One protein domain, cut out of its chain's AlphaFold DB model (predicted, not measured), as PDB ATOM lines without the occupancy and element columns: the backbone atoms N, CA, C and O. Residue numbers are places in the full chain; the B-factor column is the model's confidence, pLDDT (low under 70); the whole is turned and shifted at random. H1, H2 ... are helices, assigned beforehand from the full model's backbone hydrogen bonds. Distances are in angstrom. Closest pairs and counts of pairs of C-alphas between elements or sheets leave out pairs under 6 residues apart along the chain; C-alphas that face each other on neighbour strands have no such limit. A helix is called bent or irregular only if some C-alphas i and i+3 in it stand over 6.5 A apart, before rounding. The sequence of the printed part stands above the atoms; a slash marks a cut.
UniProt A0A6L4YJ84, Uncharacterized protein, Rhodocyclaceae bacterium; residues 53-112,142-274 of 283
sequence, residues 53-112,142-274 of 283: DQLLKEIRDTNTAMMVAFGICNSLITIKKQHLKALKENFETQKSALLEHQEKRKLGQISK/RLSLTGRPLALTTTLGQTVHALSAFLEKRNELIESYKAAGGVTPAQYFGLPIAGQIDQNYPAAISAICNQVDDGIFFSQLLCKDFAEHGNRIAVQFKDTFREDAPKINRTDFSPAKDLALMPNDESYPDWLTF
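This is residues 53 to 112 and 142 to 274 of the 283 residues of an uncharacterized protein of Rhodocyclaceae bacterium (UniProt A0A6L4YJ84). Three long helices run lengthwise in a rod: H4 is in the middle, with H1a, the first arm of bent H1, and H2 packed along it, both running opposite ways to it. The second arm, H1b, turns away from H4 beyond the bend, short H3 packs on the beginning of H4, and after H4 the tail folds back with short H5 and H6. The printed part has 193 residues with six named helices, H1 to H6 in order, no named strand, and the class all helix. It is loose, with a radius of gyration of the C-alphas of 23.0 A and spans of 83 by 32 by 27 A.

Find C-alpha 53 at (6.224, 59.247, 43.020), where H1, residues 53 to 106, begins. By its hydrogen bonds it was assigned as one helix, but it is bent: C-alphas 82 and 85 are 7.2 A apart, between arms H1a, residues 53 to 82, 43.2 A, and H1b, residues 85 to 106, 31.8 A. Next come H2, residues 148 to 179, 46.1 A, and H3, residues 185 to 189. H4, residues 200 to 241, runs 59.7 A to C-alpha 241 at (-0.162, 62.413, 33.979); H5 is residues 254 to 258 and H6 residues 269 to 273.

Look first at the hub, H4. H1a touches it at a shallow tilt of 24 degrees, closest at the C-alphas of Cys 73 and Ile 216, 4.9 A. H2 touches it at 24 degrees, also shallow, closest at C-alphas 166 and 204, 5.6 A. H1b only just touches it, with 3 pairs of C-alphas within 8 A, by residue 88 alone. In each helix and arm every O i to N i+4 pair is within hydrogen-bond range.

C-alphas 111 and 242, the farthest apart, are 83.0 A apart. Residues 113 to 141 are not printed, a gap of 66.9 A between C-alphas 112 and 142. The link from H4 to H5 is long; no printed residue is under 70 in pLDDT.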
ATOM      1  N   ASP A  53       4.978  59.391  42.271       97.50
ATOM      2  CA  ASP A  53       6.224  59.247  43.020       97.50
ATOM      3  C   ASP A  53       6.931  57.926  42.707       97.50
ATOM      4  O   ASP A  53       8.155  57.903  42.560       97.50
ATOM      5  N   GLN A  54       6.173  56.838  42.544       97.56
ATOM      6  CA  GLN A  54       6.700  55.531  42.150       97.56
ATOM      7  C   GLN A  54       7.344  55.570  40.761       97.56
ATOM      8  O   GLN A  54       8.507  55.193  40.634       97.56
ATOM      9  N   LEU A  55       6.650  56.092  39.744       97.69
ATOM     10  CA  LEU A  55       7.199  56.177  38.384       97.69
ATOM     11  C   LEU A  55       8.435  57.091  38.322       97.69
ATOM     12  O   LEU A  55       9.433  56.747  37.690       97.69
ATOM     13  N   LEU A  56       8.416  58.237  39.014       97.88
ATOM     14  CA  LEU A  56       9.574  59.138  39.079       97.88
ATOM     15  C   LEU A  56      10.763  58.509  39.810       97.88
ATOM     16  O   LEU A  56      11.917  58.749  39.445       97.88
ATOM     17  N   LYS A  57      10.509  57.738  40.871       98.06
ATOM     18  CA  LYS A  57      11.552  56.977  41.560       98.06
ATOM     19  C   LYS A  57      12.142  55.920  40.630       98.06
ATOM     20  O   LYS A  57      13.357  55.874  40.492       98.06
ATOM     21  N   GLU A  58      11.307  55.153  39.941       97.75
ATOM     22  CA  GLU A  58      11.764  54.099  39.039       97.75
ATOM     23  C   GLU A  58      12.593  54.646  37.865       97.75
ATOM     24  O   GLU A  58      13.629  54.075  37.525       97.75
ATOM     25  N   ILE A  59      12.233  55.808  37.309       97.88
ATOM     26  CA  ILE A  59      13.050  56.495  36.292       97.88
ATOM     27  C   ILE A  59      14.431  56.885  36.844       97.88
ATOM     28  O   ILE A  59      15.452  56.659  36.188       97.88
ATOM     29  N   ARG A  60      14.491  57.456  38.054       98.19
ATOM     30  CA  ARG A  60      15.766  57.832  38.696       98.19
ATOM     31  C   ARG A  60      16.636  56.614  38.991       98.19
ATOM     32  O   ARG A  60      17.840  56.646  38.731       98.19
ATOM     33  N   ASP A  61      16.029  55.549  39.490       98.25
ATOM     34  CA  ASP A  61      16.718  54.304  39.815       98.25
ATOM     35  C   ASP A  61      17.236  53.636  38.530       98.25
ATOM     36  O   ASP A  61      18.377  53.180  38.498       98.25
ATOM     37  N   THR A  62      16.475  53.708  37.431       98.25
ATOM     38  CA  THR A  62      16.887  53.204  36.108       98.25
ATOM     39  C   THR A  62      18.091  53.978  35.570       98.25
ATOM     40  O   THR A  62      19.070  53.382  35.122       98.25
ATOM     41  N   ASN A  63      18.066  55.313  35.655       98.06
ATOM     42  CA  ASN A  63      19.202  56.148  35.259       98.06
ATOM     43  C   ASN A  63      20.450  55.854  36.103       98.06
ATOM     44  O   ASN A  63      21.559  55.830  35.567       98.06
ATOM     45  N   THR A  64      20.270  55.593  37.399       98.06
ATOM     46  CA  THR A  64      21.363  55.217  38.305       98.06
ATOM     47  C   THR A  64      21.952  53.863  37.908       98.06
ATOM     48  O   THR A  64      23.163  53.763  37.728       98.06
ATOM     49  N   ALA A  65      21.118  52.842  37.686       97.94
ATOM     50  CA  ALA A  65      21.561  51.513  37.257       97.94
ATOM     51  C   ALA A  65      22.320  51.557  35.923       97.94
ATOM     52  O   ALA A  65      23.388  50.962  35.794       97.94
ATOM     53  N   MET A  66      21.826  52.338  34.960       97.88
ATOM     54  CA  MET A  66      22.498  52.551  33.679       97.88
ATOM     55  C   MET A  66      23.866  53.221  33.829       97.88
ATOM     56  O   MET A  66      24.815  52.803  33.173       97.88
ATOM     57  N   MET A  67      24.005  54.221  34.706       97.56
ATOM     58  CA  MET A  67      25.310  54.838  34.975       97.56
ATOM     59  C   MET A  67      26.292  53.857  35.623       97.56
ATOM     60  O   MET A  67      27.466  53.845  35.257       97.56
ATOM     61  N   VAL A  68      25.824  53.020  36.551       97.94
ATOM     62  CA  VAL A  68      26.659  52.001  37.206       97.94
ATOM     63  C   VAL A  68      27.113  50.940  36.196       97.94
ATOM     64  O   VAL A  68      28.309  50.663  36.108       97.94
ATOM     65  N   ALA A  69      26.201  50.406  35.378       97.94
ATOM     66  CA  ALA A  69      26.537  49.444  34.327       97.94
ATOM     67  C   ALA A  69      27.503  50.036  33.286       97.94
ATOM     68  O   ALA A  69      28.481  49.391  32.914       97.94
ATOM     69  N   PHE A  70      27.295  51.293  32.880       97.81
ATOM     70  CA  PHE A  70      28.217  52.012  31.998       97.81
ATOM     71  C   PHE A  70      29.609  52.182  32.622       97.81
ATOM     72  O   PHE A  70      30.617  51.989  31.944       97.81
ATOM     73  N   GLY A  71      29.681  52.501  33.918       96.94
ATOM     74  CA  GLY A  71      30.941  52.603  34.656       96.94
ATOM     75  C   GLY A  71      31.711  51.280  34.709       96.94
ATOM     76  O   GLY A  71      32.922  51.269  34.480       96.94
ATOM     77  N   ILE A  72      31.012  50.161  34.934       97.69
ATOM     78  CA  ILE A  72      31.597  48.812  34.867       97.69
ATOM     79  C   ILE A  72      32.136  48.543  33.459       97.69
ATOM     80  O   ILE A  72      33.308  48.192  33.311       97.69
ATOM     81  N   CYS A  73      31.320  48.786  32.429       97.81
ATOM     82  CA  CYS A  73      31.695  48.601  31.027       97.81
ATOM     83  C   CYS A  73      32.976  49.375  30.676       97.81
ATOM     84  O   CYS A  73      33.948  48.799  30.192       97.81
ATOM     85  N   ASN A  74      33.028  50.670  31.001       96.50
ATOM     86  CA  ASN A  74      34.192  51.514  30.724       96.50
ATOM     87  C   ASN A  74      35.445  51.101  31.495       96.50
ATOM     88  O   ASN A  74      36.553  51.216  30.965       96.50
ATOM     89  N   SER A  75      35.291  50.624  32.730       96.81
ATOM     90  CA  SER A  75      36.419  50.123  33.520       96.81
ATOM     91  C   SER A  75      37.043  48.903  32.841       96.81
ATOM     92  O   SER A  75      38.256  48.855  32.648       96.81
ATOM     93  N   LEU A  76      36.214  47.968  32.372       97.44
ATOM     94  CA  LEU A  76      36.670  46.784  31.642       97.44
ATOM     95  C   LEU A  76      37.276  47.134  30.273       97.44
ATOM     96  O   LEU A  76      38.345  46.626  29.932       97.44
ATOM     97  N   ILE A  77      36.672  48.064  29.524       97.44
ATOM     98  CA  ILE A  77      37.235  48.593  28.267       97.44
ATOM     99  C   ILE A  77      38.622  49.201  28.507       97.44
ATOM    100  O   ILE A  77      39.543  48.995  27.712       97.44
ATOM    101  N   THR A  78      38.791  49.936  29.608       95.94
ATOM    102  CA  THR A  78      40.067  50.566  29.967       95.94
ATOM    103  C   THR A  78      41.143  49.514  30.224       95.94
ATOM    104  O   THR A  78      42.222  49.607  29.644       95.94
ATOM    105  N   ILE A  79      40.830  48.464  30.988       95.62
ATOM    106  CA  ILE A  79      41.748  47.341  31.245       95.62
ATOM    107  C   ILE A  79      42.114  46.622  29.947       95.62
ATOM    108  O   ILE A  79      43.293  46.357  29.692       95.62
ATOM    109  N   LYS A  80      41.117  46.350  29.094       96.56
ATOM    110  CA  LYS A  80      41.331  45.725  27.786       96.56
ATOM    111  C   LYS A  80      42.315  46.534  26.946       96.56
ATOM    112  O   LYS A  80      43.274  45.981  26.412       96.56
ATOM    113  N   LYS A  81      42.089  47.847  26.865       96.25
ATOM    114  CA  LYS A  81      42.904  48.781  26.083       96.25
ATOM    115  C   LYS A  81      44.324  48.917  26.627       96.25
ATOM    116  O   LYS A  81      45.263  48.910  25.840       96.25
ATOM    117  N   GLN A  82      44.468  49.111  27.935       94.50
ATOM    118  CA  GLN A  82      45.748  49.459  28.556       94.50
ATOM    119  C   GLN A  82      46.665  48.252  28.736       94.50
ATOM    120  O   GLN A  82      47.874  48.397  28.585       94.50
ATOM    121  N   HIS A  83      46.105  47.080  29.041       94.12
ATOM    122  CA  HIS A  83      46.898  45.929  29.473       94.12
ATOM    123  C   HIS A  83      46.671  44.700  28.596       94.12
ATOM    124  O   HIS A  83      47.623  44.127  28.069       94.12
ATOM    125  N   LEU A  84      45.416  44.289  28.401       95.25
ATOM    126  CA  LEU A  84      45.151  42.951  27.861       95.25
ATOM    127  C   LEU A  84      45.415  42.826  26.368       95.25
ATOM    128  O   LEU A  84      45.891  41.780  25.935       95.25
ATOM    129  N   LYS A  85      45.143  43.875  25.584       94.19
ATOM    130  CA  LYS A  85      45.368  43.843  24.135       94.19
ATOM    131  C   LYS A  85      46.839  43.569  23.817       94.19
ATOM    132  O   LYS A  85      47.148  42.572  23.172       94.19
ATOM    133  N   ALA A  86      47.735  44.395  24.357       94.50
ATOM    134  CA  ALA A  86      49.172  44.228  24.161       94.50
ATOM    135  C   ALA A  86      49.682  42.908  24.759       94.50
ATOM    136  O   ALA A  86      50.467  42.215  24.119       94.50
ATOM    137  N   LEU A  87      49.206  42.524  25.951       95.62
ATOM    138  CA  LEU A  87      49.581  41.260  26.588       95.62
ATOM    139  C   LEU A  87      49.236  40.054  25.702       95.62
ATOM    140  O   LEU A  87      50.089  39.195  25.481       95.62
ATOM    141  N   LYS A  88      48.006  39.990  25.177       95.94
ATOM    142  CA  LYS A  88      47.541  38.878  24.341       95.94
ATOM    143  C   LYS A  88      48.234  38.858  22.983       95.94
ATOM    144  O   LYS A  88      48.681  37.796  22.561       95.94
ATOM    145  N   GLU A  89      48.360  40.009  22.325       96.06
ATOM    146  CA  GLU A  89      49.052  40.125  21.036       96.06
ATOM    147  C   GLU A  89      50.520  39.701  21.167       96.06
ATOM    148  O   GLU A  89      50.963  38.794  20.466       96.06
ATOM    149  N   ASN A  90      51.252  40.253  22.140       96.38
ATOM    150  CA  ASN A  90      52.650  39.887  22.385       96.38
ATOM    151  C   ASN A  90      52.808  38.408  22.752       96.38
ATOM    152  O   ASN A  90      53.791  37.777  22.359       96.38
ATOM    153  N   PHE A  91      51.864  37.852  23.516       97.12
ATOM    154  CA  PHE A  91      51.857  36.437  23.869       97.12
ATOM    155  C   PHE A  91      51.714  35.548  22.628       97.12
ATOM    156  O   PHE A  91      52.543  34.664  22.411       97.12
ATOM    157  N   GLU A  92      50.705  35.794  21.789       97.00
ATOM    158  CA  GLU A  92      50.449  34.979  20.597       97.00
ATOM    159  C   GLU A  92      51.530  35.162  19.525       97.00
ATOM    160  O   GLU A  92      51.979  34.179  18.934       97.00
ATOM    161  N   THR A  93      52.019  36.388  19.313       97.56
ATOM    162  CA  THR A  93      53.110  36.655  18.366       97.56
ATOM    163  C   THR A  93      54.382  35.906  18.757       97.56
ATOM    164  O   THR A  93      54.973  35.225  17.919       97.56
ATOM    165  N   GLN A  94      54.795  35.965  20.028       97.50
ATOM    166  CA  GLN A  94      55.992  35.248  20.484       97.50
ATOM    167  C   GLN A  94      55.802  33.730  20.468       97.50
ATOM    168  O   GLN A  94      56.732  33.007  20.107       97.50
ATOM    169  N   LYS A  95      54.602  33.237  20.803       96.75
ATOM    170  CA  LYS A  95      54.269  31.812  20.690       96.75
ATOM    171  C   LYS A  95      54.395  31.329  19.247       96.75
ATOM    172  O   LYS A  95      55.027  30.306  19.001       96.75
ATOM    173  N   SER A  96      53.832  32.073  18.296       96.69
ATOM    174  CA  SER A  96      53.918  31.756  16.870       96.69
ATOM    175  C   SER A  96      55.369  31.766  16.373       96.69
ATOM    176  O   SER A  96      55.806  30.790  15.763       96.69
ATOM    177  N   ALA A  97      56.149  32.789  16.736       96.81
ATOM    178  CA  ALA A  97      57.567  32.881  16.384       96.81
ATOM    179  C   ALA A  97      58.398  31.719  16.957       96.81
ATOM    180  O   ALA A  97      59.280  31.190  16.280       96.81
ATOM    181  N   LEU A  98      58.101  31.276  18.184       95.94
ATOM    182  CA  LEU A  98      58.754  30.115  18.786       95.94
ATOM    183  C   LEU A  98      58.424  28.824  18.029       95.94
ATOM    184  O   LEU A  98      59.319  28.012  17.792       95.94
ATOM    185  N   LEU A  99      57.161  28.627  17.645       95.12
ATOM    186  CA  LEU A  99      56.743  27.460  16.865       95.12
ATOM    187  C   LEU A  99      57.407  27.445  15.482       95.12
ATOM    188  O   LEU A  99      57.912  26.407  15.059       95.12
ATOM    189  N   GLU A 100      57.485  28.595  14.811       95.75
ATOM    190  CA  GLU A 100      58.191  28.730  13.534       95.75
ATOM    191  C   GLU A 100      59.689  28.432  13.686       95.75
ATOM    192  O   GLU A 100      60.261  27.678  12.898       95.75
ATOM    193  N   HIS A 101      60.329  28.962  14.730       95.06
ATOM    194  CA  HIS A 101      61.730  28.680  15.038       95.06
ATOM    195  C   HIS A 101      61.966  27.181  15.298       95.06
ATOM    196  O   HIS A 101      62.917  26.594  14.781       95.06
ATOM    197  N   GLN A 102      61.078  26.524  16.052       92.88
ATOM    198  CA  GLN A 102      61.143  25.077  16.272       92.88
ATOM    199  C   GLN A 102      61.024  24.289  14.963       92.88
ATOM    200  O   GLN A 102      61.732  23.297  14.788       92.88
ATOM    201  N   GLU A 103      60.172  24.728  14.040       94.38
ATOM    202  CA  GLU A 103      59.990  24.068  12.748       94.38
ATOM    203  C   GLU A 103      61.200  24.250  11.828       94.38
ATOM    204  O   GLU A 103      61.739  23.266  11.316       94.38
ATOM    205  N   LYS A 104      61.728  25.475  11.705       95.31
ATOM    206  CA  LYS A 104      62.969  25.747  10.960       95.31
ATOM    207  C   LYS A 104      64.129  24.890  11.463       95.31
ATOM    208  O   LYS A 104      64.908  24.371  10.662       95.31
ATOM    209  N   ARG A 105      64.223  24.686  12.784       93.75
ATOM    210  CA  ARG A 105      65.248  23.823  13.386       93.75
ATOM    211  C   ARG A 105      65.054  22.355  13.011       93.75
ATOM    212  O   ARG A 105      66.032  21.680  12.696       93.75
ATOM    213  N   LYS A 106      63.817  21.846  13.027       92.56
ATOM    214  CA  LYS A 106      63.513  20.463  12.608       92.56
ATOM    215  C   LYS A 106      63.851  20.222  11.139       92.56
ATOM    216  O   LYS A 106      64.388  19.169  10.813       92.56
ATOM    217  N   LEU A 107      63.584  21.207  10.283       95.62
ATOM    218  CA  LEU A 107      63.894  21.169   8.853       95.62
ATOM    219  C   LEU A 107      65.384  21.402   8.540       95.62
ATOM    220  O   LEU A 107      65.771  21.369   7.375       95.62
ATOM    221  N   GLY A 108      66.224  21.651   9.552       94.38
ATOM    222  CA  GLY A 108      67.656  21.908   9.378       94.38
ATOM    223  C   GLY A 108      67.980  23.253   8.720       94.38
ATOM    224  O   GLY A 108      69.096  23.441   8.249       94.38
ATOM    225  N   GLN A 109      67.020  24.182   8.673       95.19
ATOM    226  CA  GLN A 109      67.197  25.518   8.090       95.19
ATOM    227  C   GLN A 109      67.964  26.469   9.017       95.19
ATOM    228  O   GLN A 109      68.519  27.460   8.552       95.19
ATOM    229  N   ILE A 110      67.991  26.166  10.317       95.25
ATOM    230  CA  ILE A 110      68.740  26.899  11.342       95.25
ATOM    231  C   ILE A 110      69.532  25.935  12.228       95.25
ATOM    232  O   ILE A 110      69.209  24.744  12.315       95.25
ATOM    233  N   SER A 111      70.569  26.448  12.899       93.06
ATOM    234  CA  SER A 111      71.423  25.632  13.765       93.06
ATOM    235  C   SER A 111      70.651  25.085  14.971       93.06
ATOM    236  O   SER A 111      69.744  25.723  15.512       93.06
ATOM    237  N   LYS A 112      71.045  23.899  15.452       88.50
ATOM    238  CA  LYS A 112      70.523  23.348  16.714       88.50
ATOM    239  C   LYS A 112      70.917  24.199  17.924       88.50
ATOM    240  O   LYS A 112      70.162  24.226  18.895       88.50
ATOM    241  N   ARG A 142      15.128  47.566  43.528       96.25
ATOM    242  CA  ARG A 142      14.637  48.922  43.236       96.25
ATOM    243  C   ARG A 142      13.942  49.063  41.893       96.25
ATOM    244  O   ARG A 142      13.170  50.006  41.726       96.25
ATOM    245  N   LEU A 143      14.200  48.156  40.957       96.25
ATOM    246  CA  LEU A 143      13.632  48.197  39.617       96.25
ATOM    247  C   LEU A 143      12.614  47.081  39.407       96.25
ATOM    248  O   LEU A 143      12.828  45.940  39.809       96.25
ATOM    249  N   SER A 144      11.532  47.393  38.698       95.44
ATOM    250  CA  SER A 144      10.487  46.427  38.356       95.44
ATOM    251  C   SER A 144      10.839  45.682  37.058       95.44
ATOM    252  O   SER A 144      10.077  45.689  36.090       95.44
ATOM    253  N   LEU A 145      12.036  45.087  37.003       93.81
ATOM    254  CA  LEU A 145      12.561  44.384  35.826       93.81
ATOM    255  C   LEU A 145      12.187  42.899  35.832       93.81
ATOM    256  O   LEU A 145      12.058  42.270  36.879       93.81
ATOM    257  N   THR A 146      12.073  42.311  34.641       91.50
ATOM    258  CA  THR A 146      11.859  40.870  34.455       91.50
ATOM    259  C   THR A 146      12.681  40.343  33.279       91.50
ATOM    260  O   THR A 146      13.056  41.093  32.377       91.50
ATOM    261  N   GLY A 147      12.970  39.038  33.272       92.19
ATOM    262  CA  GLY A 147      13.628  38.373  32.146       92.19
ATOM    263  C   GLY A 147      15.125  38.678  32.032       92.19
ATOM    264  O   GLY A 147      15.868  38.538  33.005       92.19
ATOM    265  N   ARG A 148      15.569  39.054  30.822       95.06
ATOM    266  CA  ARG A 148      16.991  39.191  30.452       95.06
ATOM    267  C   ARG A 148      17.830  40.053  31.408       95.06
ATOM    268  O   ARG A 148      18.908  39.591  31.773       95.06
ATOM    269  N   PRO A 149      17.385  41.242  31.865       95.50
ATOM    270  CA  PRO A 149      18.229  42.126  32.673       95.50
ATOM    271  C   PRO A 149      18.601  41.518  34.033       95.50
ATOM    272  O   PRO A 149      19.705  41.735  34.531       95.50
ATOM    273  N   LEU A 150      17.708  40.709  34.618       95.75
ATOM    274  CA  LEU A 150      17.986  39.990  35.865       95.75
ATOM    275  C   LEU A 150      19.061  38.920  35.645       95.75
ATOM    276  O   LEU A 150      20.030  38.851  36.398       95.75
ATOM    277  N   ALA A 151      18.922  38.126  34.577       95.69
ATOM    278  CA  ALA A 151      19.897  37.100  34.217       95.69
ATOM    279  C   ALA A 151      21.272  37.711  33.908       95.69
ATOM    280  O   ALA A 151      22.276  37.257  34.448       95.69
ATOM    281  N   LEU A 152      21.311  38.789  33.117       97.00
ATOM    282  CA  LEU A 152      22.543  39.510  32.793       97.00
ATOM    283  C   LEU A 152      23.247  40.062  34.032       97.00
ATOM    284  O   LEU A 152      24.469  40.016  34.101       97.00
ATOM    285  N   THR A 153      22.499  40.573  35.010       97.38
ATOM    286  CA  THR A 153      23.086  41.126  36.239       97.38
ATOM    287  C   THR A 153      23.761  40.039  37.076       97.38
ATOM    288  O   THR A 153      24.872  40.240  37.571       97.38
ATOM    289  N   THR A 154      23.139  38.862  37.181       96.19
ATOM    290  CA  THR A 154      23.746  37.694  37.836       96.19
ATOM    291  C   THR A 154      24.991  37.223  37.090       96.19
ATOM    292  O   THR A 154      26.045  37.061  37.707       96.19
ATOM    293  N   THR A 155      24.895  37.047  35.769       96.94
ATOM    294  CA  THR A 155      26.022  36.598  34.941       96.94
ATOM    295  C   THR A 155      27.181  37.588  34.997       96.94
ATOM    296  O   THR A 155      28.318  37.176  35.180       96.94
ATOM    297  N   LEU A 156      26.912  38.896  34.938       97.50
ATOM    298  CA  LEU A 156      27.944  39.924  35.070       97.50
ATOM    299  C   LEU A 156      28.673  39.825  36.418       97.50
ATOM    300  O   LEU A 156      29.896  39.931  36.454       97.50
ATOM    301  N   GLY A 157      27.950  39.576  37.516       94.19
ATOM    302  CA  GLY A 157      28.568  39.324  38.822       94.19
ATOM    303  C   GLY A 157      29.503  38.110  38.795       94.19
ATOM    304  O   GLY A 157      30.651  38.200  39.228       94.19
ATOM    305  N   GLN A 158      29.050  36.994  38.220       96.31
ATOM    306  CA  GLN A 158      29.863  35.780  38.061       96.31
ATOM    307  C   GLN A 158      31.109  36.026  37.202       96.31
ATOM    308  O   GLN A 158      32.200  35.608  37.582       96.31
ATOM    309  N   THR A 159      30.966  36.749  36.090       96.75
ATOM    310  CA  THR A 159      32.065  37.148  35.203       96.75
ATOM    311  C   THR A 159      33.111  37.985  35.934       96.75
ATOM    312  O   THR A 159      34.306  37.721  35.816       96.75
ATOM    313  N   VAL A 160      32.688  38.959  36.748       94.56
ATOM    314  CA  VAL A 160      33.608  39.787  37.548       94.56
ATOM    315  C   VAL A 160      34.362  38.949  38.583       94.56
ATOM    316  O   VAL A 160      35.579  39.087  38.711       94.56
ATOM    317  N   HIS A 161      33.675  38.043  39.285       94.81
ATOM    318  CA  HIS A 161      34.329  37.133  40.228       94.81
ATOM    319  C   HIS A 161      35.323  36.193  39.533       94.81
ATOM    320  O   HIS A 161      36.451  36.040  40.002       94.81
ATOM    321  N   ALA A 162      34.936  35.600  38.400       96.12
ATOM    322  CA  ALA A 162      35.807  34.731  37.615       96.12
ATOM    323  C   ALA A 162      37.047  35.483  37.112       96.12
ATOM    324  O   ALA A 162      38.162  34.974  37.217       96.12
ATOM    325  N   LEU A 163      36.877  36.715  36.623       96.88
ATOM    326  CA  LEU A 163      37.979  37.580  36.209       96.88
ATOM    327  C   LEU A 163      38.968  37.836  37.354       96.88
ATOM    328  O   LEU A 163      40.173  37.701  37.141       96.88
ATOM    329  N   SER A 164      38.480  38.154  38.560       95.50
ATOM    330  CA  SER A 164      39.345  38.326  39.742       95.50
ATOM    331  C   SER A 164      40.146  37.059  40.030       95.50
ATOM    332  O   SER A 164      41.370  37.116  40.134       95.50
ATOM    333  N   ALA A 165      39.482  35.900  40.052       96.50
ATOM    334  CA  ALA A 165      40.128  34.620  40.324       96.50
ATOM    335  C   ALA A 165      41.211  34.270  39.287       96.50
ATOM    336  O   ALA A 165      42.289  33.792  39.644       96.50
ATOM    337  N   PHE A 166      40.978  34.534  37.996       97.44
ATOM    338  CA  PHE A 166      41.992  34.290  36.965       97.44
ATOM    339  C   PHE A 166      43.156  35.288  37.019       97.44
ATOM    340  O   PHE A 166      44.294  34.900  36.742       97.44
ATOM    341  N   LEU A 167      42.909  36.547  37.394       96.75
ATOM    342  CA  LEU A 167      43.969  37.532  37.627       96.75
ATOM    343  C   LEU A 167      44.844  37.134  38.819       96.75
ATOM    344  O   LEU A 167      46.069  37.125  38.696       96.75
ATOM    345  N   GLU A 168      44.229  36.741  39.934       96.94
ATOM    346  CA  GLU A 168      44.923  36.197  41.105       96.94
ATOM    347  C   GLU A 168      45.761  34.982  40.712       96.94
ATOM    348  O   GLU A 168      46.967  34.962  40.961       96.94
ATOM    349  N   LYS A 169      45.173  34.032  39.976       97.19
ATOM    350  CA  LYS A 169      45.894  32.843  39.524       97.19
ATOM    351  C   LYS A 169      47.095  33.177  38.640       97.19
ATOM    352  O   LYS A 169      48.164  32.585  38.795       97.19
ATOM    353  N   ARG A 170      46.947  34.123  37.709       97.19
ATOM    354  CA  ARG A 170      48.063  34.595  36.877       97.19
ATOM    355  C   ARG A 170      49.163  35.215  37.739       97.19
ATOM    356  O   ARG A 170      50.337  34.937  37.505       97.19
ATOM    357  N   ASN A 171      48.797  36.033  38.721       97.56
ATOM    358  CA  ASN A 171      49.754  36.684  39.610       97.56
ATOM    359  C   ASN A 171      50.496  35.663  40.490       97.56
ATOM    360  O   ASN A 171      51.713  35.758  40.619       97.56
ATOM    361  N   GLU A 172      49.815  34.637  41.009       97.44
ATOM    362  CA  GLU A 172      50.454  33.521  41.724       97.44
ATOM    363  C   GLU A 172      51.497  32.802  40.859       97.44
ATOM    364  O   GLU A 172      52.611  32.532  41.312       97.44
ATOM    365  N   LEU A 173      51.155  32.502  39.599       97.25
ATOM    366  CA  LEU A 173      52.082  31.869  38.657       97.25
ATOM    367  C   LEU A 173      53.306  32.757  38.415       97.25
ATOM    368  O   LEU A 173      54.434  32.270  38.460       97.25
ATOM    369  N   ILE A 174      53.097  34.059  38.217       97.19
ATOM    370  CA  ILE A 174      54.176  35.038  38.040       97.19
ATOM    371  C   ILE A 174      55.126  35.043  39.237       97.19
ATOM    372  O   ILE A 174      56.341  34.994  39.043       97.19
ATOM    373  N   GLU A 175      54.600  35.066  40.460       97.44
ATOM    374  CA  GLU A 175      55.436  35.022  41.661       97.44
ATOM    375  C   GLU A 175      56.194  33.694  41.772       97.44
ATOM    376  O   GLU A 175      57.384  33.694  42.088       97.44
ATOM    377  N   SER A 176      55.568  32.570  41.401       96.62
ATOM    378  CA  SER A 176      56.260  31.275  41.340       96.62
ATOM    379  C   SER A 176      57.423  31.274  40.338       96.62
ATOM    380  O   SER A 176      58.496  30.750  40.634       96.62
ATOM    381  N   TYR A 177      57.255  31.925  39.183       96.44
ATOM    382  CA  TYR A 177      58.300  32.043  38.168       96.44
ATOM    383  C   TYR A 177      59.436  32.957  38.629       96.44
ATOM    384  O   TYR A 177      60.607  32.617  38.468       96.44
ATOM    385  N   LYS A 178      59.118  34.094  39.258       94.88
ATOM    386  CA  LYS A 178      60.125  34.989  39.849       94.88
ATOM    387  C   LYS A 178      60.939  34.271  40.927       94.88
ATOM    388  O   LYS A 178      62.164  34.354  40.910       94.88
ATOM    389  N   ALA A 179      60.278  33.518  41.808       96.44
ATOM    390  CA  ALA A 179      60.938  32.735  42.853       96.44
ATOM    391  C   ALA A 179      61.844  31.625  42.286       96.44
ATOM    392  O   ALA A 179      62.895  31.340  42.856       96.44
ATOM    393  N   ALA A 180      61.478  31.036  41.143       95.12
ATOM    394  CA  ALA A 180      62.288  30.048  40.429       95.12
ATOM    395  C   ALA A 180      63.447  30.657  39.606       95.12
ATOM    396  O   ALA A 180      64.195  29.919  38.964       95.12
ATOM    397  N   GLY A 181      63.609  31.985  39.605       94.31
ATOM    398  CA  GLY A 181      64.636  32.690  38.831       94.31
ATOM    399  C   GLY A 181      64.279  32.917  37.356       94.31
ATOM    400  O   GLY A 181      65.134  33.345  36.582       94.31
ATOM    401  N   GLY A 182      63.034  32.650  36.955       93.12
ATOM    402  CA  GLY A 182      62.533  32.872  35.602       93.12
ATOM    403  C   GLY A 182      61.436  31.891  35.188       93.12
ATOM    404  O   GLY A 182      61.023  31.012  35.941       93.12
ATOM    405  N   VAL A 183      60.971  32.039  33.948       95.00
ATOM    406  CA  VAL A 183      60.003  31.134  33.316       95.00
ATOM    407  C   VAL A 183      60.601  30.558  32.040       95.00
ATOM    408  O   VAL A 183      61.269  31.260  31.280       95.00
ATOM    409  N   THR A 184      60.366  29.274  31.785       93.94
ATOM    410  CA  THR A 184      60.760  28.663  30.510       93.94
ATOM    411  C   THR A 184      59.729  28.974  29.417       93.94
ATOM    412  O   THR A 184      58.544  29.134  29.722       93.94
ATOM    413  N   PRO A 185      60.117  28.990  28.125       94.50
ATOM    414  CA  PRO A 185      59.153  29.187  27.044       94.50
ATOM    415  C   PRO A 185      58.021  28.154  27.074       94.50
ATOM    416  O   PRO A 185      56.872  28.468  26.781       94.50
ATOM    417  N   ALA A 186      58.331  26.914  27.452       93.06
ATOM    418  CA  ALA A 186      57.348  25.846  27.463       93.06
ATOM    419  C   ALA A 186      56.313  25.988  28.590       93.06
ATOM    420  O   ALA A 186      55.136  25.758  28.332       93.06
ATOM    421  N   GLN A 187      56.705  26.451  29.782       94.19
ATOM    422  CA  GLN A 187      55.750  26.807  30.842       94.19
ATOM    423  C   GLN A 187      54.914  28.035  30.462       94.19
ATOM    424  O   GLN A 187      53.699  28.038  30.636       94.19
ATOM    425  N   TYR A 188      55.555  29.066  29.906       96.19
ATOM    426  CA  TYR A 188      54.887  30.322  29.570       96.19
ATOM    427  C   TYR A 188      53.863  30.147  28.437       96.19
ATOM    428  O   TYR A 188      52.729  30.597  28.556       96.19
ATOM    429  N   PHE A 189      54.228  29.456  27.353       96.50
ATOM    430  CA  PHE A 189      53.372  29.278  26.170       96.50
ATOM    431  C   PHE A 189      52.537  27.985  26.174       96.50
ATOM    432  O   PHE A 189      51.725  27.781  25.264       96.50
ATOM    433  N   GLY A 190      52.729  27.123  27.176       95.12
ATOM    434  CA  GLY A 190      52.084  25.816  27.305       95.12
ATOM    435  C   GLY A 190      52.480  24.834  26.215       95.12
ATOM    436  O   GLY A 190      51.626  24.284  25.518       95.12
ATOM    437  N   LEU A 191      53.785  24.635  26.044       92.69
ATOM    438  CA  LEU A 191      54.348  23.665  25.106       92.69
ATOM    439  C   LEU A 191      54.694  22.351  25.822       92.69
ATOM    440  O   LEU A 191      55.021  22.369  27.010       92.69
ATOM    441  N   PRO A 192      54.666  21.210  25.113       90.00
ATOM    442  CA  PRO A 192      55.014  19.923  25.702       90.00
ATOM    443  C   PRO A 192      56.490  19.842  26.111       90.00
ATOM    444  O   PRO A 192      57.384  20.102  25.307       90.00
ATOM    445  N   ILE A 193      56.740  19.390  27.343       83.38
ATOM    446  CA  ILE A 193      58.056  19.009  27.871       83.38
ATOM    447  C   ILE A 193      57.958  17.570  28.374       83.38
ATOM    448  O   ILE A 193      57.161  17.282  29.261       83.38
ATOM    449  N   ALA A 194      58.756  16.655  27.814       82.25
ATOM    450  CA  ALA A 194      58.797  15.249  28.242       82.25
ATOM    451  C   ALA A 194      57.407  14.567  28.335       82.25
ATOM    452  O   ALA A 194      57.169  13.730  29.202       82.25
ATOM    453  N   GLY A 195      56.476  14.940  27.448       83.56
ATOM    454  CA  GLY A 195      55.109  14.404  27.416       83.56
ATOM    455  C   GLY A 195      54.114  15.079  28.371       83.56
ATOM    456  O   GLY A 195      52.938  14.735  28.340       83.56
ATOM    457  N   GLN A 196      54.545  16.054  29.175       87.50
ATOM    458  CA  GLN A 196      53.674  16.868  30.025       87.50
ATOM    459  C   GLN A 196      53.465  18.257  29.417       87.50
ATOM    460  O   GLN A 196      54.371  18.820  28.806       87.50
ATOM    461  N   ILE A 197      52.265  18.813  29.584       92.06
ATOM    462  CA  ILE A 197      51.908  20.151  29.107       92.06
ATOM    463  C   ILE A 197      51.334  20.931  30.286       92.06
ATOM    464  O   ILE A 197      50.313  20.538  30.847       92.06
ATOM    465  N   ASP A 198      51.965  22.051  30.629       91.88
ATOM    466  CA  ASP A 198      51.412  23.007  31.584       91.88
ATOM    467  C   ASP A 198      50.575  24.051  30.833       91.88
ATOM    468  O   ASP A 198      51.109  24.854  30.074       91.88
ATOM    469  N   GLN A 199      49.255  24.030  31.013       94.81
ATOM    470  CA  GLN A 199      48.347  25.014  30.414       94.81
ATOM    471  C   GLN A 199      47.960  26.137  31.379       94.81
ATOM    472  O   GLN A 199      47.174  26.998  30.997       94.81
ATOM    473  N   ASN A 200      48.497  26.179  32.601       95.00
ATOM    474  CA  ASN A 200      48.021  27.098  33.633       95.00
ATOM    475  C   ASN A 200      48.144  28.569  33.210       95.00
ATOM    476  O   ASN A 200      47.167  29.314  33.294       95.00
ATOM    477  N   TYR A 201      49.310  28.987  32.709       96.38
ATOM    478  CA  TYR A 201      49.520  30.376  32.294       96.38
ATOM    479  C   TYR A 201      48.768  30.740  30.995       96.38
ATOM    480  O   TYR A 201      48.012  31.717  31.007       96.38
ATOM    481  N   PRO A 202      48.856  29.961  29.893       96.62
ATOM    482  CA  PRO A 202      48.083  30.239  28.676       96.62
ATOM    483  C   PRO A 202      46.562  30.233  28.887       96.62
ATOM    484  O   PRO A 202      45.852  31.066  28.308       96.62
ATOM    485  N   ALA A 203      46.055  29.309  29.712       96.94
ATOM    486  CA  ALA A 203      44.637  29.236  30.047       96.94
ATOM    487  C   ALA A 203      44.207  30.456  30.862       96.94
ATOM    488  O   ALA A 203      43.174  31.038  30.548       96.94
ATOM    489  N   ALA A 204      45.018  30.902  31.831       97.19
ATOM    490  CA  ALA A 204      44.736  32.116  32.593       97.19
ATOM    491  C   ALA A 204      44.674  33.358  31.687       97.19
ATOM    492  O   ALA A 204      43.709  34.111  31.760       97.19
ATOM    493  N   ILE A 205      45.639  33.547  30.776       97.38
ATOM    494  CA  ILE A 205      45.631  34.668  29.816       97.38
ATOM    495  C   ILE A 205      44.361  34.660  28.960       97.38
ATOM    496  O   ILE A 205      43.705  35.692  28.803       97.38
ATOM    497  N   SER A 206      44.008  33.500  28.408       97.06
ATOM    498  CA  SER A 206      42.826  33.369  27.550       97.06
ATOM    499  C   SER A 206      41.535  33.592  28.338       97.06
ATOM    500  O   SER A 206      40.661  34.320  27.879       97.06
ATOM    501  N   ALA A 207      41.441  33.044  29.551       97.44
ATOM    502  CA  ALA A 207      40.298  33.242  30.430       97.44
ATOM    503  C   ALA A 207      40.127  34.715  30.827       97.44
ATOM    504  O   ALA A 207      39.018  35.227  30.743       97.44
ATOM    505  N   ILE A 208      41.206  35.423  31.176       98.00
ATOM    506  CA  ILE A 208      41.163  36.861  31.490       98.00
ATOM    507  C   ILE A 208      40.613  37.663  30.304       98.00
ATOM    508  O   ILE A 208      39.730  38.497  30.491       98.00
ATOM    509  N   CYS A 209      41.107  37.403  29.088       97.00
ATOM    510  CA  CYS A 209      40.633  38.101  27.889       97.00
ATOM    511  C   CYS A 209      39.140  37.843  27.646       97.00
ATOM    512  O   CYS A 209      38.384  38.791  27.451       97.00
ATOM    513  N   ASN A 210      38.715  36.580  27.735       97.00
ATOM    514  CA  ASN A 210      37.321  36.198  27.523       97.00
ATOM    515  C   ASN A 210      36.396  36.811  28.583       97.00
ATOM    516  O   ASN A 210      35.375  37.383  28.233       97.00
ATOM    517  N   GLN A 211      36.768  36.770  29.866       97.75
ATOM    518  CA  GLN A 211      35.941  37.340  30.935       97.75
ATOM    519  C   GLN A 211      35.830  38.869  30.840       97.75
ATOM    520  O   GLN A 211      34.793  39.438  31.178       97.75
ATOM    521  N   VAL A 212      36.872  39.558  30.365       98.06
ATOM    522  CA  VAL A 212      36.766  40.996  30.084       98.06
ATOM    523  C   VAL A 212      35.806  41.261  28.929       98.06
ATOM    524  O   VAL A 212      34.971  42.157  29.047       98.06
ATOM    525  N   ASP A 213      35.869  40.477  27.857       98.06
ATOM    526  CA  ASP A 213      34.949  40.604  26.724       98.06
ATOM    527  C   ASP A 213      33.498  40.317  27.132       98.06
ATOM    528  O   ASP A 213      32.617  41.134  26.853       98.06
ATOM    529  N   ASP A 214      33.270  39.253  27.902       98.00
ATOM    530  CA  ASP A 214      31.975  38.908  28.491       98.00
ATOM    531  C   ASP A 214      31.438  40.054  29.358       98.00
ATOM    532  O   ASP A 214      30.294  40.489  29.215       98.00
ATOM    533  N   GLY A 215      32.279  40.607  30.236       97.88
ATOM    534  CA  GLY A 215      31.884  41.686  31.132       97.88
ATOM    535  C   GLY A 215      31.545  42.976  30.383       97.88
ATOM    536  O   GLY A 215      30.568  43.648  30.731       97.88
ATOM    537  N   ILE A 216      32.294  43.315  29.325       98.44
ATOM    538  CA  ILE A 216      31.985  44.449  28.437       98.44
ATOM    539  C   ILE A 216      30.647  44.208  27.737       98.44
ATOM    540  O   ILE A 216      29.793  45.096  27.747       98.44
ATOM    541  N   PHE A 217      30.439  43.013  27.176       98.12
ATOM    542  CA  PHE A 217      29.210  42.661  26.470       98.12
ATOM    543  C   PHE A 217      27.985  42.747  27.390       98.12
ATOM    544  O   PHE A 217      27.034  43.473  27.090       98.12
ATOM    545  N   PHE A 218      28.004  42.066  28.542       97.94
ATOM    546  CA  PHE A 218      26.854  42.017  29.449       97.94
ATOM    547  C   PHE A 218      26.519  43.387  30.039       97.94
ATOM    548  O   PHE A 218      25.348  43.763  30.092       97.94
ATOM    549  N   SER A 219      27.526  44.170  30.433       98.06
ATOM    550  CA  SER A 219      27.304  45.523  30.958       98.06
ATOM    551  C   SER A 219      26.770  46.488  29.891       98.06
ATOM    552  O   SER A 219      25.878  47.293  30.176       98.06
ATOM    553  N   GLN A 220      27.236  46.377  28.645       97.75
ATOM    554  CA  GLN A 220      26.692  47.141  27.524       97.75
ATOM    555  C   GLN A 220      25.242  46.739  27.222       97.75
ATOM    556  O   GLN A 220      24.393  47.604  26.984       97.75
ATOM    557  N   LEU A 221      24.945  45.438  27.219       96.56
ATOM    558  CA  LEU A 221      23.602  44.932  26.954       96.56
ATOM    559  C   LEU A 221      22.621  45.355  28.056       96.56
ATOM    560  O   LEU A 221      21.520  45.798  27.739       96.56
ATOM    561  N   LEU A 222      23.052  45.363  29.320       97.19
ATOM    562  CA  LEU A 222      22.288  45.942  30.429       97.19
ATOM    563  C   LEU A 222      21.972  47.424  30.214       97.19
ATOM    564  O   LEU A 222      20.848  47.848  30.467       97.19
ATOM    565  N   CYS A 223      22.915  48.221  29.701       98.00
ATOM    566  CA  CYS A 223      22.640  49.627  29.385       98.00
ATOM    567  C   CYS A 223      21.517  49.772  28.344       98.00
ATOM    568  O   CYS A 223      20.668  50.655  28.484       98.00
ATOM    569  N   LYS A 224      21.476  48.895  27.329       96.12
ATOM    570  CA  LYS A 224      20.384  48.860  26.338       96.12
ATOM    571  C   LYS A 224      19.056  48.491  27.009       96.12
ATOM    572  O   LYS A 224      18.074  49.210  26.843       96.12
ATOM    573  N   ASP A 225      19.058  47.442  27.827       96.31
ATOM    574  CA  ASP A 225      17.869  46.964  28.536       96.31
ATOM    575  C   ASP A 225      17.297  48.015  29.507       96.31
ATOM    576  O   ASP A 225      16.082  48.228  29.565       96.31
ATOM    577  N   PHE A 226      18.154  48.736  30.235       97.50
ATOM    578  CA  PHE A 226      17.730  49.829  31.112       97.50
ATOM    579  C   PHE A 226      17.182  51.019  30.331       97.50
ATOM    580  O   PHE A 226      16.202  51.625  30.762       97.50
ATOM    581  N   ALA A 227      17.766  51.351  29.179       96.88
ATOM    582  CA  ALA A 227      17.229  52.403  28.325       96.88
ATOM    583  C   ALA A 227      15.826  52.035  27.810       96.88
ATOM    584  O   ALA A 227      14.916  52.863  27.857       96.88
ATOM    585  N   GLU A 228      15.620  50.793  27.365       95.88
ATOM    586  CA  GLU A 228      14.307  50.296  26.937       95.88
ATOM    587  C   GLU A 228      13.278  50.326  28.074       95.88
ATOM    588  O   GLU A 228      12.166  50.831  27.888       95.88
ATOM    589  N   HIS A 229      13.650  49.846  29.265       96.50
ATOM    590  CA  HIS A 229      12.794  49.899  30.453       96.50
ATOM    591  C   HIS A 229      12.439  51.334  30.837       96.50
ATOM    592  O   HIS A 229      11.262  51.678  30.935       96.50
ATOM    593  N   GLY A 230      13.442  52.201  30.977       97.19
ATOM    594  CA  GLY A 230      13.249  53.599  31.342       97.19
ATOM    595  C   GLY A 230      12.348  54.335  30.355       97.19
ATOM    596  O   GLY A 230      11.462  55.080  30.770       97.19
ATOM    597  N   ASN A 231      12.514  54.091  29.050       97.31
ATOM    598  CA  ASN A 231      11.659  54.690  28.025       97.31
ATOM    599  C   ASN A 231      10.202  54.230  28.166       97.31
ATOM    600  O   ASN A 231       9.292  55.048  28.036       97.31
ATOM    601  N   ARG A 232       9.964  52.952  28.487       97.00
ATOM    602  CA  ARG A 232       8.614  52.427  28.741       97.00
ATOM    603  C   ARG A 232       7.951  53.122  29.931       97.00
ATOM    604  O   ARG A 232       6.807  53.556  29.821       97.00
ATOM    605  N   ILE A 233       8.681  53.282  31.036       97.44
ATOM    606  CA  ILE A 233       8.186  53.971  32.238       97.44
ATOM    607  C   ILE A 233       7.941  55.462  31.961       97.44
ATOM    608  O   ILE A 233       6.931  56.015  32.395       97.44
ATOM    609  N   ALA A 234       8.812  56.115  31.188       96.81
ATOM    610  CA  ALA A 234       8.639  57.509  30.787       96.81
ATOM    611  C   ALA A 234       7.381  57.721  29.921       96.81
ATOM    612  O   ALA A 234       6.644  58.686  30.134       96.81
ATOM    613  N   VAL A 235       7.097  56.805  28.988       97.31
ATOM    614  CA  VAL A 235       5.851  56.815  28.200       97.31
ATOM    615  C   VAL A 235       4.638  56.629  29.112       97.31
ATOM    616  O   VAL A 235       3.721  57.445  29.071       97.31
ATOM    617  N   GLN A 236       4.668  55.638  30.008       96.56
ATOM    618  CA  GLN A 236       3.587  55.406  30.971       96.56
ATOM    619  C   GLN A 236       3.321  56.635  31.853       96.56
ATOM    620  O   GLN A 236       2.163  56.988  32.093       96.56
ATOM    621  N   PHE A 237       4.373  57.308  32.321       97.56
ATOM    622  CA  PHE A 237       4.257  58.545  33.088       97.56
ATOM    623  C   PHE A 237       3.541  59.629  32.278       97.56
ATOM    624  O   PHE A 237       2.557  60.208  32.745       97.56
ATOM    625  N   LYS A 238       3.983  59.856  31.037       96.69
ATOM    626  CA  LYS A 238       3.380  60.845  30.143       96.69
ATOM    627  C   LYS A 238       1.915  60.542  29.845       96.69
ATOM    628  O   LYS A 238       1.085  61.448  29.875       96.69
ATOM    629  N   ASP A 239       1.567  59.283  29.618       96.44
ATOM    630  CA  ASP A 239       0.188  58.885  29.336       96.44
ATOM    631  C   ASP A 239      -0.727  59.031  30.556       96.44
ATOM    632  O   ASP A 239      -1.872  59.471  30.423       96.44
ATOM    633  N   THR A 240      -0.208  58.730  31.749       95.12
ATOM    634  CA  THR A 240      -0.963  58.785  33.012       95.12
ATOM    635  C   THR A 240      -1.177  60.221  33.496       95.12
ATOM    636  O   THR A 240      -2.263  60.573  33.964       95.12
ATOM    637  N   PHE A 241      -0.149  61.067  33.400       95.81
ATOM    638  CA  PHE A 241      -0.162  62.413  33.979       95.81
ATOM    639  C   PHE A 241      -0.338  63.532  32.953       95.81
ATOM    640  O   PHE A 241      -0.715  64.628  33.351       95.81
ATOM    641  N   ARG A 242      -0.158  63.252  31.653       95.44
ATOM    642  CA  ARG A 242      -0.128  64.252  30.565       95.44
ATOM    643  C   ARG A 242       0.960  65.316  30.754       95.44
ATOM    644  O   ARG A 242       0.848  66.422  30.238       95.44
ATOM    645  N   GLU A 243       2.016  64.949  31.467       94.38
ATOM    646  CA  GLU A 243       3.195  65.764  31.750       94.38
ATOM    647  C   GLU A 243       4.427  65.133  31.098       94.38
ATOM    648  O   GLU A 243       4.458  63.926  30.840       94.38
ATOM    649  N   ASP A 244       5.465  65.928  30.855       93.75
ATOM    650  CA  ASP A 244       6.732  65.381  30.386       93.75
ATOM    651  C   ASP A 244       7.445  64.614  31.508       93.75
ATOM    652  O   ASP A 244       7.574  65.081  32.640       93.75
ATOM    653  N   ALA A 245       7.918  63.414  31.176       94.06
ATOM    654  CA  ALA A 245       8.709  62.589  32.075       94.06
ATOM    655  C   ALA A 245      10.177  63.061  32.118       94.06
ATOM    656  O   ALA A 245      10.677  63.632  31.141       94.06
ATOM    657  N   PRO A 246      10.918  62.773  33.205       94.31
ATOM    658  CA  PRO A 246      12.363  62.960  33.224       94.31
ATOM    659  C   PRO A 246      13.052  62.185  32.094       94.31
ATOM    660  O   PRO A 246      12.620  61.100  31.700       94.31
ATOM    661  N   LYS A 247      14.155  62.738  31.583       94.75
ATOM    662  CA  LYS A 247      14.916  62.119  30.494       94.75
ATOM    663  C   LYS A 247      15.611  60.841  30.967       94.75
ATOM    664  O   LYS A 247      16.197  60.801  32.050       94.75
ATOM    665  N   ILE A 248      15.588  59.830  30.106       96.38
ATOM    666  CA  ILE A 248      16.383  58.613  30.261       96.38
ATOM    667  C   ILE A 248      17.768  58.872  29.675       96.38
ATOM    668  O   ILE A 248      17.879  59.399  28.562       96.38
ATOM    669  N   ASN A 249      18.818  58.547  30.428       90.00
ATOM    670  CA  ASN A 249      20.187  58.717  29.948       90.00
ATOM    671  C   ASN A 249      20.441  57.835  28.716       90.00
ATOM    672  O   ASN A 249      19.758  56.841  28.467       90.00
ATOM    673  N   ARG A 250      21.439  58.215  27.923       90.56
ATOM    674  CA  ARG A 250      21.924  57.414  26.800       90.56
ATOM    675  C   ARG A 250      23.412  57.201  26.975       90.56
ATOM    676  O   ARG A 250      24.145  58.146  27.248       90.56
ATOM    677  N   THR A 251      23.834  55.960  26.815       93.25
ATOM    678  CA  THR A 251      25.243  55.576  26.836       93.25
ATOM    679  C   THR A 251      25.791  55.592  25.420       93.25
ATOM    680  O   THR A 251      25.184  55.003  24.522       93.25
ATOM    681  N   ASP A 252      26.942  56.225  25.230       92.50
ATOM    682  CA  ASP A 252      27.663  56.207  23.963       92.50
ATOM    683  C   ASP A 252      28.891  55.297  24.066       92.50
ATOM    684  O   ASP A 252      29.770  55.507  24.899       92.50
ATOM    685  N   PHE A 253      28.928  54.277  23.211       94.12
ATOM    686  CA  PHE A 253      30.035  53.325  23.096       94.12
ATOM    687  C   PHE A 253      30.780  53.461  21.761       94.12
ATOM    688  O   PHE A 253      31.637  52.634  21.455       94.12
ATOM    689  N   SER A 254      30.465  54.477  20.949       93.88
ATOM    690  CA  SER A 254      31.091  54.693  19.637       93.88
ATOM    691  C   SER A 254      32.619  54.798  19.728       93.88
ATOM    692  O   SER A 254      33.283  54.050  19.015       93.88
ATOM    693  N   PRO A 255      33.213  55.539  20.691       93.81
ATOM    694  CA  PRO A 255      34.673  55.604  20.808       93.81
ATOM    695  C   PRO A 255      35.342  54.242  21.057       93.81
ATOM    696  O   PRO A 255      36.453  53.989  20.595       93.81
ATOM    697  N   ALA A 256      34.677  53.345  21.791       94.00
ATOM    698  CA  ALA A 256      35.192  52.000  22.040       94.00
ATOM    699  C   ALA A 256      35.050  51.095  20.806       94.00
ATOM    700  O   ALA A 256      35.921  50.260  20.557       94.00
ATOM    701  N   LYS A 257      33.983  51.277  20.016       93.06
ATOM    702  CA  LYS A 257      33.798  50.591  18.729       93.06
ATOM    703  C   LYS A 257      34.865  51.002  17.721       93.06
ATOM    704  O   LYS A 257      35.471  50.126  17.116       93.06
ATOM    705  N   ASP A 258      35.147  52.298  17.615       94.12
ATOM    706  CA  ASP A 258      36.141  52.843  16.681       94.12
ATOM    707  C   ASP A 258      37.553  52.303  16.958       94.12
ATOM    708  O   ASP A 258      38.361  52.131  16.049       94.12
ATOM    709  N   LEU A 259      37.844  51.979  18.221       92.50
ATOM    710  CA  LEU A 259      39.109  51.378  18.652       92.50
ATOM    711  C   LEU A 259      39.114  49.839  18.618       92.50
ATOM    712  O   LEU A 259      40.085  49.230  19.079       92.50
ATOM    713  N   ALA A 260      38.048  49.207  18.112       93.81
ATOM    714  CA  ALA A 260      37.845  47.757  18.121       93.81
ATOM    715  C   ALA A 260      38.014  47.132  19.523       93.81
ATOM    716  O   ALA A 260      38.609  46.068  19.688       93.81
ATOM    717  N   LEU A 261      37.525  47.824  20.558       94.62
ATOM    718  CA  LEU A 261      37.567  47.351  21.947       94.62
ATOM    719  C   LEU A 261      36.295  46.602  22.347       94.62
ATOM    720  O   LEU A 261      36.314  45.853  23.324       94.62
ATOM    721  N   MET A 262      35.213  46.773  21.590       96.56
ATOM    722  CA  MET A 262      33.964  46.059  21.837       96.56
ATOM    723  C   MET A 262      34.087  44.578  21.450       96.56
ATOM    724  O   MET A 262      34.744  44.267  20.454       96.56
ATOM    725  N   PRO A 263      33.479  43.667  22.224       94.81
ATOM    726  CA  PRO A 263      33.390  42.256  21.871       94.81
ATOM    727  C   PRO A 263      32.515  42.049  20.625       94.81
ATOM    728  O   PRO A 263      31.710  42.912  20.268       94.81
ATOM    729  N   ASN A 264      32.683  40.905  19.957       92.19
ATOM    730  CA  ASN A 264      31.861  40.538  18.805       92.19
ATOM    731  C   ASN A 264      30.497  40.006  19.277       92.19
ATOM    732  O   ASN A 264      30.436  39.018  20.007       92.19
ATOM    733  N   ASP A 265      29.409  40.624  18.817       90.44
ATOM    734  CA  ASP A 265      28.035  40.205  19.116       90.44
ATOM    735  C   ASP A 265      27.756  38.750  18.672       90.44
ATOM    736  O   ASP A 265      26.959  38.052  19.303       90.44
ATOM    737  N   GLU A 266      28.444  38.251  17.636       92.00
ATOM    738  CA  GLU A 266      28.326  36.863  17.151       92.00
ATOM    739  C   GLU A 266      28.800  35.815  18.166       92.00
ATOM    740  O   GLU A 266      28.465  34.637  18.036       92.00
ATOM    741  N   SER A 267      29.558  36.220  19.186       92.06
ATOM    742  CA  SER A 267      29.963  35.341  20.287       92.06
ATOM    743  C   SER A 267      28.864  35.161  21.342       92.06
ATOM    744  O   SER A 267      28.992  34.294  22.202       92.06
ATOM    745  N   TYR A 268      27.767  35.927  21.261       94.25
ATOM    746  CA  TYR A 268      26.678  35.925  22.245       94.25
ATOM    747  C   TYR A 268      25.246  35.651  21.706       94.25
ATOM    748  O   TYR A 268      24.295  36.278  22.193       94.25
ATOM    749  N   PRO A 269      25.043  34.672  20.789       92.12
ATOM    750  CA  PRO A 269      23.796  34.020  20.407       92.12
ATOM    751  C   PRO A 269      22.546  34.289  21.221       92.12
ATOM    752  O   PRO A 269      21.574  34.980  20.885       92.12
ATOM    753  N   ASP A 270      22.643  33.613  22.354       90.62
ATOM    754  CA  ASP A 270      21.558  33.281  23.241       90.62
ATOM    755  C   ASP A 270      21.103  34.526  23.989       90.62
ATOM    756  O   ASP A 270      19.915  34.707  24.220       90.62
ATOM    757  N   TRP A 271      22.016  35.456  24.276       92.38
ATOM    758  CA  TRP A 271      21.708  36.700  24.980       92.38
ATOM    759  C   TRP A 271      20.961  37.708  24.102       92.38
ATOM    760  O   TRP A 271      20.097  38.450  24.582       92.38
ATOM    761  N   LEU A 272      21.248  37.717  22.799       88.31
ATOM    762  CA  LEU A 272      20.577  38.592  21.835       88.31
ATOM    763  C   LEU A 272      19.170  38.095  21.470       88.31
ATOM    764  O   LEU A 272      18.312  38.883  21.052       88.31
ATOM    765  N   THR A 273      18.922  36.797  21.640       84.31
ATOM    766  CA  THR A 273      17.631  36.148  21.370       84.31
ATOM    767  C   THR A 273      16.815  35.867  22.634       84.31
ATOM    768  O   THR A 273      15.604  35.661  22.533       84.31
ATOM    769  N   PHE A 274      17.431  35.946  23.819       78.75
ATOM    770  CA  PHE A 274      16.785  35.706  25.106       78.75
ATOM    771  C   PHE A 274      15.503  36.531  25.266       78.75
ATOM    772  O   PHE A 274      15.513  37.758  25.166       78.75
TER     773      PHE A 274